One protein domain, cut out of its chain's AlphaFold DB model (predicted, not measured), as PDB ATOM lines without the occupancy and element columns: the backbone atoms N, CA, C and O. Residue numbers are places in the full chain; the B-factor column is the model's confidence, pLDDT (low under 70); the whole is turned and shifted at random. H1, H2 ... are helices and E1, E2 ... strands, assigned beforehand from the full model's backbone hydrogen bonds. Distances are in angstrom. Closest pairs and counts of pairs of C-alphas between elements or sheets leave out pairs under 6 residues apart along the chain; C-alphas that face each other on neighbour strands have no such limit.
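What this domain is: This is residues 18 to 114 of the 128 residues of an uncharacterized protein of Okeania sp. SIO3C4 (UniProt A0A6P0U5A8). A small four-stranded sheet has one long helix, H4, packed along one of its faces, while its other face bears no named helix. Two short helices, H2 and H3, sit together near the end of the sheet where E2 ends, and residues 50 to 55 of the long link before H2 stick out from the body. The printed part has 97 residues with four named helices and four named strands, in the order H1, E1, E2, H2, H3, H4, E3, E4; the sheet's order is E1 - E2 - E4 - E3, all antiparallel. The class is mixed, helices and strands. The whole is compact, with a radius of gyration of the C-alphas of 13.7 A, yet elongated in outline, spanning 48 by 27 by 24 A.

Where its parts are: H1, residues 25 to 28, begins at C-alpha 25 (110.965, 108.873, 100.736). E1 follows as residues 29 to 33, 13.7 A long, and E2 as residues 39 to 44, 16.3 A. H2 is residues 58 to 61 and H3 residues 64 to 70, 9.9 A. H4, residues 73 to 90, runs 25.8 A from C-alpha 73 at (124.497, 103.413, 99.783). E3 is residues 97 to 99, and E4, residues 110 to 113, ends at C-alpha 113 (117.901, 117.039, 78.586).

How they stand to each other: E1 and E2 form a hairpin, with N 30 and O 43 at 2.9 A. E2 and E4 are antiparallel at 173 degrees, with N 42 and O 110 at 2.9 A. E3 and E4 form the other hairpin, with N 99 and O 111 at 3.0 A. H4 is on the sheet at a height of 8.0 A, over E2 and E4, and the two make two layers, a helix on one face of a sheet. It runs along the strands, at 9 degrees to E2 on the local plane; the closest C-alphas of H4 and E2 are those of Val 83 and Ala 42, 6.5 A apart. H4 touches H1 with its residues 74 to 82 alone, the C-alphas of Gln 75 and Asn 27 being closest at 5.3 A. H1 is only just not on the sheet, with 4 pairs of C-alphas within 10 A. H3 is close to H4 but not clearly touching, Ile 68 to Lys 76 being the closest C-alphas at 6.8 A, with a shallow tilt of 27 degrees, opposite ways. H2 touches H3, closest at the C-alphas of Ala 60 and Phe 67, 4.5 A. H2 and H4 are apart. Each O i to N i+4 pair is within hydrogen-bond range in H3 and H4; H1 and H2 are too short for such a pair.

The domain as a whole: The two C-alphas farthest apart, those of Glu 54 and Asp 93, are 48.8 A apart. The printed part has no cut. The link from E2 to H2, residues 45 to 57, is long. The mean pLDDT of the printed part is 88.8, and residues 48 to 57 are under 70.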
ATOM      1  N   ASP A  18     115.083 124.717  98.001       95.50
ATOM      2  CA  ASP A  18     113.622 124.703  98.081       95.50
ATOM      3  C   ASP A  18     113.012 123.390  97.547       95.50
ATOM      4  O   ASP A  18     111.837 123.119  97.778       95.50
ATOM      5  N   TYR A  19     113.811 122.553  96.875       96.44
ATOM      6  CA  TYR A  19     113.406 121.221  96.421       96.44
ATOM      7  C   TYR A  19     113.798 120.108  97.391       96.44
ATOM      8  O   TYR A  19     113.273 119.005  97.273       96.44
ATOM      9  N   PHE A  20     114.745 120.346  98.302       94.19
ATOM     10  CA  PHE A  20     115.244 119.297  99.186       94.19
ATOM     11  C   PHE A  20     114.164 118.789 100.144       94.19
ATOM     12  O   PHE A  20     113.328 119.546 100.630       94.19
ATOM     13  N   THR A  21     114.242 117.496 100.469       92.56
ATOM     14  CA  THR A  21     113.386 116.860 101.477       92.56
ATOM     15  C   THR A  21     114.201 116.158 102.560       92.56
ATOM     16  O   THR A  21     115.257 115.560 102.307       92.56
ATOM     17  N   THR A  22     113.666 116.198 103.776       87.50
ATOM     18  CA  THR A  22     114.180 115.497 104.957       87.50
ATOM     19  C   THR A  22     113.479 114.161 105.206       87.50
ATOM     20  O   THR A  22     113.993 113.344 105.969       87.50
ATOM     21  N   ASP A  23     112.346 113.887 104.549       87.44
ATOM     22  CA  ASP A  23     111.610 112.633 104.730       87.44
ATOM     23  C   ASP A  23     112.400 111.415 104.209       87.44
ATOM     24  O   ASP A  23     113.359 111.537 103.450       87.44
ATOM     25  N   GLY A  24     112.049 110.200 104.628       85.12
ATOM     26  CA  GLY A  24     112.722 108.978 104.164       85.12
ATOM     27  C   GLY A  24     112.385 108.569 102.724       85.12
ATOM     28  O   GLY A  24     112.944 107.587 102.223       85.12
ATOM     29  N   VAL A  25     111.472 109.274 102.049       91.38
ATOM     30  CA  VAL A  25     110.965 108.873 100.736       91.38
ATOM     31  C   VAL A  25     112.101 108.941  99.732       91.38
ATOM     32  O   VAL A  25     112.878 109.893  99.690       91.38
ATOM     33  N   ASN A  26     112.227 107.892  98.917       94.38
ATOM     34  CA  ASN A  26     113.238 107.824  97.866       94.38
ATOM     35  C   ASN A  26     114.683 108.054  98.355       94.38
ATOM     36  O   ASN A  26     115.541 108.406  97.552       94.38
ATOM     37  N   ASN A  27     114.968 107.861  99.649       94.25
ATOM     38  CA  ASN A  27     116.240 108.249 100.267       94.25
ATOM     39  C   ASN A  27     116.636 109.713  99.959       94.25
ATOM     40  O   ASN A  27     117.815 110.042  99.819       94.25
ATOM     41  N   GLY A  28     115.660 110.610  99.823       93.94
ATOM     42  CA  GLY A  28     115.901 112.033  99.593       93.94
ATOM     43  C   GLY A  28     116.317 112.420  98.190       93.94
ATOM     44  O   GLY A  28     116.750 113.551  97.995       93.94
ATOM     45  N   ILE A  29     116.226 111.524  97.214       97.75
ATOM     46  CA  ILE A  29     116.395 111.922  95.821       97.75
ATOM     47  C   ILE A  29     115.118 112.624  95.363       97.75
ATOM     48  O   ILE A  29     114.034 112.038  95.393       97.75
ATOM     49  N   VAL A  30     115.263 113.871  94.934       97.88
ATOM     50  CA  VAL A  30     114.171 114.721  94.457       97.88
ATOM     51  C   VAL A  30     114.273 114.897  92.947       97.88
ATOM     52  O   VAL A  30     115.373 114.894  92.391       97.88
ATOM     53  N   VAL A  31     113.121 115.006  92.284       98.25
ATOM     54  CA  VAL A  31     113.020 115.136  90.826       98.25
ATOM     55  C   VAL A  31     112.159 116.339  90.479       98.25
ATOM     56  O   VAL A  31     111.042 116.453  90.979       98.25
ATOM     57  N   PHE A  32     112.671 117.233  89.638       97.88
ATOM     58  CA  PHE A  32     111.977 118.461  89.246       97.88
ATOM     59  C   PHE A  32     112.474 118.989  87.894       97.88
ATOM     60  O   PHE A  32     113.579 118.666  87.456       97.88
ATOM     61  N   GLU A  33     111.664 119.806  87.220       97.00
ATOM     62  CA  GLU A  33     112.095 120.547  86.029       97.00
ATOM     63  C   GLU A  33     113.060 121.668  86.424       97.00
ATOM     64  O   GLU A  33     112.844 122.368  87.415       97.00
ATOM     65  N   ASN A  34     114.112 121.890  85.639       92.81
ATOM     66  CA  ASN A  34     114.969 123.051  85.847       92.81
ATOM     67  C   ASN A  34     114.230 124.371  85.527       92.81
ATOM     68  O   ASN A  34     113.172 124.374  84.906       92.81
ATOM     69  N   LEU A  35     114.819 125.517  85.892       90.38
ATOM     70  CA  LEU A  35     114.198 126.843  85.711       90.38
ATOM     71  C   LEU A  35     113.716 127.117  84.273       90.38
ATOM     72  O   LEU A  35     112.655 127.699  84.073       90.38
ATOM     73  N   GLY A  36     114.499 126.693  83.277       89.00
ATOM     74  CA  GLY A  36     114.164 126.849  81.859       89.00
ATOM     75  C   GLY A  36     113.175 125.811  81.320       89.00
ATOM     76  O   GLY A  36     112.788 125.920  80.160       89.00
ATOM     77  N   LYS A  37     112.796 124.814  82.132       89.75
ATOM     78  CA  LYS A  37     111.953 123.664  81.768       89.75
ATOM     79  C   LYS A  37     112.428 122.928  80.514       89.75
ATOM     80  O   LYS A  37     111.637 122.375  79.756       89.75
ATOM     81  N   ASP A  38     113.738 122.947  80.279       89.00
ATOM     82  CA  ASP A  38     114.396 122.256  79.167       89.00
ATOM     83  C   ASP A  38     115.087 120.957  79.612       89.00
ATOM     84  O   ASP A  38     115.560 120.195  78.761       89.00
ATOM     85  N   ALA A  39     115.098 120.687  80.922       93.31
ATOM     86  CA  ALA A  39     115.636 119.476  81.525       93.31
ATOM     87  C   ALA A  39     114.870 119.050  82.780       93.31
ATOM     88  O   ALA A  39     114.440 119.887  83.578       93.31
ATOM     89  N   ILE A  40     114.817 117.739  83.011       97.38
ATOM     90  CA  ILE A  40     114.448 117.163  84.307       97.38
ATOM     91  C   ILE A  40     115.730 116.883  85.090       97.38
ATOM     92  O   ILE A  40     116.698 116.346  84.547       97.38
ATOM     93  N   LEU A  41     115.742 117.253  86.367       97.75
ATOM     94  CA  LEU A  41     116.864 117.072  87.277       97.75
ATOM     95  C   LEU A  41     116.514 116.028  88.331       97.75
ATOM     96  O   LEU A  41     115.477 116.145  88.973       97.75
ATOM     97  N   ALA A  42     117.397 115.052  88.545       98.31
ATOM     98  CA  ALA A  42     117.387 114.181  89.715       98.31
ATOM     99  C   ALA A  42     118.542 114.574  90.646       98.31
ATOM    100  O   ALA A  42     119.712 114.557  90.245       98.31
ATOM    101  N   VAL A  43     118.212 114.948  91.881       97.69
ATOM    102  CA  VAL A  43     119.131 115.607  92.817       97.69
ATOM    103  C   VAL A  43     119.054 114.934  94.191       97.69
ATOM    104  O   VAL A  43     117.958 114.787  94.727       97.69
ATOM    105  N   PRO A  44     120.176 114.519  94.803       96.25
ATOM    106  CA  PRO A  44     120.175 114.065  96.185       96.25
ATOM    107  C   PRO A  44     120.007 115.247  97.142       96.25
ATOM    108  O   PRO A  44     120.790 116.197  97.116       96.25
ATOM    109  N   SER A  45     119.014 115.158  98.022       95.00
ATOM    110  CA  SER A  45     118.912 116.014  99.205       95.00
ATOM    111  C   SER A  45     120.029 115.658 100.189       95.00
ATOM    112  O   SER A  45     120.399 114.479 100.287       95.00
ATOM    113  N   PRO A  46     120.551 116.632 100.952       90.56
ATOM    114  CA  PRO A  46     121.512 116.333 102.000       90.56
ATOM    115  C   PRO A  46     120.882 115.415 103.053       90.56
ATOM    116  O   PRO A  46     119.748 115.625 103.480       90.56
ATOM    117  N   ARG A  47     121.625 114.392 103.470       85.62
ATOM    118  CA  ARG A  47     121.305 113.543 104.622       85.62
ATOM    119  C   ARG A  47     122.284 113.842 105.745       85.62
ATOM    120  O   ARG A  47     123.482 113.971 105.493       85.62
ATOM    121  N   ASP A  48     121.753 113.952 106.957       63.44
ATOM    122  CA  ASP A  48     122.537 114.209 108.157       63.44
ATOM    123  C   ASP A  48     123.598 113.127 108.369       63.44
ATOM    124  O   ASP A  48     123.303 111.946 108.552       63.44
ATOM    125  N   SER A  49     124.849 113.561 108.427       49.44
ATOM    126  CA  SER A  49     125.826 112.976 109.331       49.44
ATOM    127  C   SER A  49     126.579 114.137 109.971       49.44
ATOM    128  O   SER A  49     127.404 114.789 109.337       49.44
ATOM    129  N   ASN A  50     126.192 114.447 111.210       45.84
ATOM    130  CA  ASN A  50     126.867 115.342 112.150       45.84
ATOM    131  C   ASN A  50     127.344 116.671 111.546       45.84
ATOM    132  O   ASN A  50     128.462 116.805 111.056       45.84
ATOM    133  N   SER A  51     126.484 117.682 111.648       41.88
ATOM    134  CA  SER A  51     126.791 119.085 111.396       41.88
ATOM    135  C   SER A  51     127.846 119.618 112.377       41.88
ATOM    136  O   SER A  51     127.548 120.394 113.279       41.88
ATOM    137  N   SER A  52     129.114 119.265 112.177       40.66
ATOM    138  CA  SER A  52     130.195 120.186 112.510       40.66
ATOM    139  C   SER A  52     130.485 121.032 111.272       40.66
ATOM    140  O   SER A  52     130.675 120.552 110.154       40.66
ATOM    141  N   TRP A  53     130.481 122.344 111.485       43.25
ATOM    142  CA  TRP A  53     130.763 123.390 110.502       43.25
ATOM    143  C   TRP A  53     132.168 123.272 109.866       43.25
ATOM    144  O   TRP A  53     132.481 123.998 108.928       43.25
ATOM    145  N   GLU A  54     132.989 122.318 110.320       39.31
ATOM    146  CA  GLU A  54     134.419 122.216 110.015       39.31
ATOM    147  C   GLU A  54     134.809 121.081 109.051       39.31
ATOM    148  O   GLU A  54     135.982 120.868 108.767       39.31
ATOM    149  N   GLY A  55     133.825 120.447 108.411       46.12
ATOM    150  CA  GLY A  55     134.030 119.922 107.063       46.12
ATOM    151  C   GLY A  55     134.130 118.409 106.953       46.12
ATOM    152  O   GLY A  55     135.154 117.815 107.250       46.12
ATOM    153  N   THR A  56     133.071 117.795 106.418       48.78
ATOM    154  CA  THR A  56     133.143 116.656 105.471       48.78
ATOM    155  C   THR A  56     131.772 116.206 104.945       48.78
ATOM    156  O   THR A  56     131.723 115.432 103.997       48.78
ATOM    157  N   THR A  57     130.649 116.715 105.460       66.38
ATOM    158  CA  THR A  57     129.324 116.164 105.101       66.38
ATOM    159  C   THR A  57     128.796 116.639 103.744       66.38
ATOM    160  O   THR A  57     128.319 115.843 102.940       66.38
ATOM    161  N   PHE A  58     128.909 117.934 103.427       82.25
ATOM    162  CA  PHE A  58     128.345 118.467 102.178       82.25
ATOM    163  C   PHE A  58     129.210 118.198 100.941       82.25
ATOM    164  O   PHE A  58     128.700 118.227  99.823       82.25
ATOM    165  N   SER A  59     130.511 117.943 101.116       86.69
ATOM    166  CA  SER A  59     131.429 117.710  99.994       86.69
ATOM    167  C   SER A  59     131.070 116.451  99.208       86.69
ATOM    168  O   SER A  59     131.331 116.401  98.011       86.69
ATOM    169  N   ALA A  60     130.396 115.479  99.836       90.06
ATOM    170  CA  ALA A  60     129.847 114.312  99.154       90.06
ATOM    171  C   ALA A  60     128.843 114.688  98.053       90.06
ATOM    172  O   ALA A  60     128.668 113.933  97.107       90.06
ATOM    173  N   TYR A  61     128.204 115.853  98.122       92.50
ATOM    174  CA  TYR A  61     127.172 116.240  97.167       92.50
ATOM    175  C   TYR A  61     127.686 117.159  96.063       92.50
ATOM    176  O   TYR A  61     126.890 117.525  95.217       92.50
ATOM    177  N   SER A  62     128.968 117.534  96.006       92.50
ATOM    178  CA  SER A  62     129.452 118.510  95.008       92.50
ATOM    179  C   SER A  62     129.375 117.997  93.564       92.50
ATOM    180  O   SER A  62     129.047 118.746  92.647       92.50
ATOM    181  N   HIS A  63     129.662 116.711  93.351       92.69
ATOM    182  CA  HIS A  63     129.644 116.061  92.043       92.69
ATOM    183  C   HIS A  63     129.542 114.534  92.173       92.69
ATOM    184  O   HIS A  63     129.726 113.969  93.251       92.69
ATOM    185  N   LEU A  64     129.331 113.833  91.051       94.25
ATOM    186  CA  LEU A  64     129.086 112.384  91.048       94.25
ATOM    187  C   LEU A  64     130.194 111.584  91.744       94.25
ATOM    188  O   LEU A  64     129.915 110.771  92.615       94.25
ATOM    189  N   ALA A  65     131.460 111.823  91.397       92.50
ATOM    190  CA  ALA A  65     132.557 111.070  92.005       92.50
ATOM    191  C   ALA A  65     132.694 111.299  93.527       92.50
ATOM    192  O   ALA A  65     133.058 110.366  94.239       92.50
ATOM    193  N   ALA A  66     132.384 112.495  94.045       91.25
ATOM    194  CA  ALA A  66     132.348 112.734  95.487       91.25
ATOM    195  C   ALA A  66     131.182 111.980  96.134       91.25
ATOM    196  O   ALA A  66     131.366 111.347  97.169       91.25
ATOM    197  N   PHE A  67     130.029 111.947  95.467       93.12
ATOM    198  CA  PHE A  67     128.835 111.259  95.948       93.12
ATOM    199  C   PHE A  67     128.994 109.743  95.990       93.12
ATOM    200  O   PHE A  67     128.604 109.102  96.961       93.12
ATOM    201  N   ILE A  68     129.642 109.149  94.988       94.06
ATOM    202  CA  ILE A  68     129.954 107.716  95.008       94.06
ATOM    203  C   ILE A  68     130.899 107.369  96.168       94.06
ATOM    204  O   ILE A  68     130.722 106.329  96.801       94.06
ATOM    205  N   ARG A  69     131.858 108.248  96.488       91.00
ATOM    206  CA  ARG A  69     132.800 108.041  97.598       91.00
ATOM    207  C   ARG A  69     132.188 108.288  98.978       91.00
ATOM    208  O   ARG A  69     132.512 107.551  99.898       91.00
ATOM    209  N   GLY A  70     131.360 109.321  99.124       88.62
ATOM    210  CA  GLY A  70     130.926 109.827 100.433       88.62
ATOM    211  C   GLY A  70     129.427 109.742 100.726       88.62
ATOM    212  O   GLY A  70     129.039 109.879 101.879       88.62
ATOM    213  N   GLY A  71     128.575 109.527  99.722       90.00
ATOM    214  CA  GLY A  71     127.133 109.363  99.923       90.00
ATOM    215  C   GLY A  71     126.795 108.033 100.603       90.00
ATOM    216  O   GLY A  71     127.581 107.082 100.554       90.00
ATOM    217  N   SER A  72     125.607 107.930 101.202       91.56
ATOM    218  CA  SER A  72     125.132 106.647 101.729       91.56
ATOM    219  C   SER A  72     124.729 105.705 100.594       91.56
ATOM    220  O   SER A  72     124.282 106.138  99.527       91.56
ATOM    221  N   ASP A  73     124.844 104.397 100.815       93.69
ATOM    222  CA  ASP A  73     124.497 103.413  99.783       93.69
ATOM    223  C   ASP A  73     123.008 103.455  99.419       93.69
ATOM    224  O   ASP A  73     122.658 103.317  98.247       93.69
ATOM    225  N   GLY A  74     122.142 103.771 100.389       95.00
ATOM    226  CA  GLY A  74     120.718 104.002 100.146       95.00
ATOM    227  C   GLY A  74     120.467 105.152  99.167       95.00
ATOM    228  O   GLY A  74     119.663 105.008  98.246       95.00
ATOM    229  N   GLN A  75     121.193 106.271  99.298       95.06
ATOM    230  CA  GLN A  75     121.070 107.380  98.346       95.06
ATOM    231  C   GLN A  75     121.656 107.038  96.974       95.06
ATOM    232  O   GLN A  75     121.053 107.387  95.960       95.06
ATOM    233  N   LYS A  76     122.789 106.326  96.911       96.62
ATOM    234  CA  LYS A  76     123.391 105.893  95.633       96.62
ATOM    235  C   LYS A  76     122.445 104.993  94.844       96.62
ATOM    236  O   LYS A  76     122.221 105.226  93.658       96.62
ATOM    237  N   GLN A  77     121.867 103.989  95.501       98.12
ATOM    238  CA  GLN A  77     120.918 103.070  94.872       98.12
ATOM    239  C   GLN A  77     119.635 103.792  94.459       98.12
ATOM    240  O   GLN A  77     119.146 103.603  93.343       98.12
ATOM    241  N   ALA A  78     119.102 104.655  95.329       98.06
ATOM    242  CA  ALA A  78     117.907 105.420  95.012       98.06
ATOM    243  C   ALA A  78     118.122 106.370  93.830       98.06
ATOM    244  O   ALA A  78     117.240 106.448  92.979       98.06
ATOM    245  N   LEU A  79     119.285 107.026  93.736       98.38
ATOM    246  CA  LEU A  79     119.602 107.931  92.631       98.38
ATOM    247  C   LEU A  79     119.484 107.198  91.296       98.38
ATOM    248  O   LEU A  79     118.741 107.636  90.425       98.38
ATOM    249  N   TRP A  80     120.157 106.055  91.153       98.31
ATOM    250  CA  TRP A  80     120.136 105.303  89.898       98.31
ATOM    251  C   TRP A  80     118.777 104.680  89.594       98.31
ATOM    252  O   TRP A  80     118.352 104.700  88.440       98.31
ATOM    253  N   ARG A  81     118.057 104.196  90.613       98.62
ATOM    254  CA  ARG A  81     116.676 103.722  90.443       98.62
ATOM    255  C   ARG A  81     115.779 104.831  89.897       98.62
ATOM    256  O   ARG A  81     115.034 104.595  88.952       98.62
ATOM    257  N   ILE A  82     115.849 106.022  90.481       98.69
ATOM    258  CA  ILE A  82     114.986 107.149  90.113       98.69
ATOM    259  C   ILE A  82     115.367 107.693  88.748       98.69
ATOM    260  O   ILE A  82     114.482 107.877  87.926       98.69
ATOM    261  N   VAL A  83     116.660 107.838  88.453       98.50
ATOM    262  CA  VAL A  83     117.127 108.180  87.103       98.50
ATOM    263  C   VAL A  83     116.597 107.174  86.081       98.50
ATOM    264  O   VAL A  83     116.054 107.589  85.064       98.50
ATOM    265  N   GLY A  84     116.680 105.868  86.354       98.44
ATOM    266  CA  GLY A  84     116.136 104.834  85.469       98.44
ATOM    267  C   GLY A  84     114.623 104.958  85.261       98.44
ATOM    268  O   GLY A  84     114.155 104.899  84.127       98.44
ATOM    269  N   GLN A  85     113.867 105.197  86.334       98.50
ATOM    270  CA  GLN A  85     112.419 105.428  86.272       98.50
ATOM    271  C   GLN A  85     112.077 106.684  85.459       98.50
ATOM    272  O   GLN A  85     111.199 106.636  84.600       98.50
ATOM    273  N   THR A  86     112.787 107.791  85.681       98.25
ATOM    274  CA  THR A  86     112.573 109.035  84.935       98.25
ATOM    275  C   THR A  86     112.952 108.863  83.465       98.25
ATOM    276  O   THR A  86     112.203 109.297  82.600       98.25
ATOM    277  N   VAL A  87     114.049 108.168  83.147       97.94
ATOM    278  CA  VAL A  87     114.403 107.831  81.758       97.94
ATOM    279  C   VAL A  87     113.291 107.016  81.107       97.94
ATOM    280  O   VAL A  87     112.843 107.371  80.023       97.94
ATOM    281  N   GLN A  88     112.792 105.973  81.772       98.00
ATOM    282  CA  GLN A  88     111.719 105.134  81.235       98.00
ATOM    283  C   GLN A  88     110.444 105.934  80.925       98.00
ATOM    284  O   GLN A  88     109.775 105.652  79.937       98.00
ATOM    285  N   GLN A  89     110.136 106.951  81.731       96.88
ATOM    286  CA  GLN A  89     109.001 107.854  81.509       96.88
ATOM    287  C   GLN A  89     109.221 108.850  80.360       96.88
ATOM    288  O   GLN A  89     108.247 109.373  79.829       96.88
ATOM    289  N   GLN A  90     110.474 109.144  80.004       95.12
ATOM    290  CA  GLN A  90     110.841 110.163  79.009       95.12
ATOM    291  C   GLN A  90     111.299 109.578  77.666       95.12
ATOM    292  O   GLN A  90     111.479 110.323  76.701       95.12
ATOM    293  N   ILE A  91     111.512 108.260  77.584       93.06
ATOM    294  CA  ILE A  91     111.868 107.587  76.332       93.06
ATOM    295  C   ILE A  91     110.784 107.841  75.280       93.06
ATOM    296  O   ILE A  91     109.588 107.700  75.526       93.06
ATOM    297  N   SER A  92     111.238 108.205  74.084       94.88
ATOM    298  CA  SER A  92     110.413 108.438  72.903       94.88
ATOM    299  C   SER A  92     111.254 108.225  71.641       94.88
ATOM    300  O   SER A  92     112.438 107.898  71.732       94.88
ATOM    301  N   ASP A  93     110.680 108.496  70.468       96.12
ATOM    302  CA  ASP A  93     111.406 108.492  69.189       96.12
ATOM    303  C   ASP A  93     112.443 109.629  69.066       96.12
ATOM    304  O   ASP A  93     113.157 109.730  68.067       96.12
ATOM    305  N   ARG A  94     112.533 110.522  70.063       93.00
ATOM    306  CA  ARG A  94     113.534 111.592  70.123       93.00
ATOM    307  C   ARG A  94     114.666 111.227  71.089       93.00
ATOM    308  O   ARG A  94     114.393 110.688  72.160       93.00
ATOM    309  N   PRO A  95     115.928 111.579  70.771       93.19
ATOM    310  CA  PRO A  95     117.048 111.336  71.673       93.19
ATOM    311  C   PRO A  95     116.867 112.021  73.030       93.19
ATOM    312  O   PRO A  95     116.563 113.214  73.097       93.19
ATOM    313  N   LEU A  96     117.134 111.271  74.096       94.75
ATOM    314  CA  LEU A  96     117.214 111.768  75.464       94.75
ATOM    315  C   LEU A  96     118.678 111.790  75.906       94.75
ATOM    316  O   LEU A  96     119.382 110.785  75.796       94.75
ATOM    317  N   TRP A  97     119.134 112.925  76.425       94.62
ATOM    318  CA  TRP A  97     120.520 113.112  76.844       94.62
ATOM    319  C   TRP A  97     120.614 113.061  78.361       94.62
ATOM    320  O   TRP A  97     120.125 113.955  79.046       94.62
ATOM    321  N   VAL A  98     121.257 112.017  78.884       95.31
ATOM    322  CA  VAL A  98     121.466 111.838  80.325       95.31
ATOM    323  C   VAL A  98     122.909 112.180  80.673       95.31
ATOM    324  O   VAL A  98     123.843 111.595  80.122       95.31
ATOM    325  N   SER A  99     123.118 113.134  81.576       93.81
ATOM    326  CA  SER A  99     124.464 113.532  81.999       93.81
ATOM    327  C   SER A  99     124.478 114.133  83.402       93.81
ATOM    328  O   SER A  99     123.445 114.505  83.940       93.81
ATOM    329  N   THR A 100     125.660 114.273  83.999       93.12
ATOM    330  CA  THR A 100     125.870 115.111  85.197       93.12
ATOM    331  C   THR A 100     126.628 116.395  84.852       93.12
ATOM    332  O   THR A 100     127.276 116.989  85.714       93.12
ATOM    333  N   ALA A 101     126.662 116.769  83.568       84.62
ATOM    334  CA  ALA A 101     127.384 117.940  83.097       84.62
ATOM    335  C   ALA A 101     126.553 119.199  83.381       84.62
ATOM    336  O   ALA A 101     125.383 119.271  83.025       84.62
ATOM    337  N   GLY A 102     127.152 120.194  84.031       77.88
ATOM    338  CA  GLY A 102     126.413 121.363  84.512       77.88
ATOM    339  C   GLY A 102     127.199 122.143  85.554       77.88
ATOM    340  O   GLY A 102     126.694 122.442  86.628       77.88
ATOM    341  N   GLY A 103     128.464 122.451  85.253       74.56
ATOM    342  CA  GLY A 103     129.432 122.977  86.226       74.56
ATOM    343  C   GLY A 103     129.127 124.360  86.815       74.56
ATOM    344  O   GLY A 103     129.928 124.852  87.599       74.56
ATOM    345  N   GLY A 104     128.007 124.991  86.446       85.69
ATOM    346  CA  GLY A 104     127.555 126.246  87.052       85.69
ATOM    347  C   GLY A 104     126.973 126.076  88.458       85.69
ATOM    348  O   GLY A 104     126.918 127.048  89.199       85.69
ATOM    349  N   VAL A 105     126.568 124.857  88.834       90.25
ATOM    350  CA  VAL A 105     126.055 124.538  90.174       90.25
ATOM    351  C   VAL A 105     126.855 123.368  90.725       90.25
ATOM    352  O   VAL A 105     126.775 122.252  90.213       90.25
ATOM    353  N   ALA A 106     127.624 123.620  91.780       92.88
ATOM    354  CA  ALA A 106     128.446 122.618  92.449       92.88
ATOM    355  C   ALA A 106     127.602 121.750  93.395       92.88
ATOM    356  O   ALA A 106     127.853 121.668  94.589       92.88
ATOM    357  N   TRP A 107     126.551 121.130  92.881       94.00
ATOM    358  CA  TRP A 107     125.764 120.131  93.593       94.00
ATOM    359  C   TRP A 107     125.388 119.055  92.590       94.00
ATOM    360  O   TRP A 107     125.010 119.381  91.470       94.00
ATOM    361  N   LEU A 108     125.489 117.781  92.945       95.81
ATOM    362  CA  LEU A 108     125.209 116.670  92.054       95.81
ATOM    363  C   LEU A 108     123.776 116.791  91.542       95.81
ATOM    364  O   LEU A 108     122.822 116.757  92.307       95.81
ATOM    365  N   HIS A 109     123.633 116.883  90.230       96.12
ATOM    366  CA  HIS A 109     122.350 116.808  89.563       96.12
ATOM    367  C   HIS A 109     122.530 115.981  88.295       96.12
ATOM    368  O   HIS A 109     123.355 116.299  87.437       96.12
ATOM    369  N   VAL A 110     121.789 114.879  88.201       97.44
ATOM    370  CA  VAL A 110     121.666 114.142  86.945       97.44
ATOM    371  C   VAL A 110     120.616 114.866  86.125       97.44
ATOM    372  O   VAL A 110     119.496 115.071  86.588       97.44
ATOM    373  N   ARG A 111     120.992 115.278  84.925       96.44
ATOM    374  CA  ARG A 111     120.135 115.969  83.977       96.44
ATOM    375  C   ARG A 111     119.650 115.001  82.916       96.44
ATOM    376  O   ARG A 111     120.440 114.210  82.399       96.44
ATOM    377  N   LEU A 112     118.370 115.100  82.598       96.44
ATOM    378  CA  LEU A 112     117.734 114.488  81.444       96.44
ATOM    379  C   LEU A 112     117.296 115.638  80.534       96.44
ATOM    380  O   LEU A 112     116.281 116.288  80.792       96.44
ATOM    381  N   ASP A 113     118.103 115.931  79.518       94.88
ATOM    382  CA  ASP A 113     117.901 117.039  78.586       94.88
ATOM    383  C   ASP A 113     117.353 116.528  77.238       94.88
ATOM    384  O   ASP A 113     117.722 115.460  76.740       94.88
ATOM    385  N   SER A 114     116.521 117.343  76.586       91.06
ATOM    386  CA  SER A 114     116.025 117.084  75.217       91.06
ATOM    387  C   SER A 114     117.067 117.355  74.117       91.06
ATOM    388  O   SER A 114     116.845 117.066  72.940       91.06
TER     389      SER A 114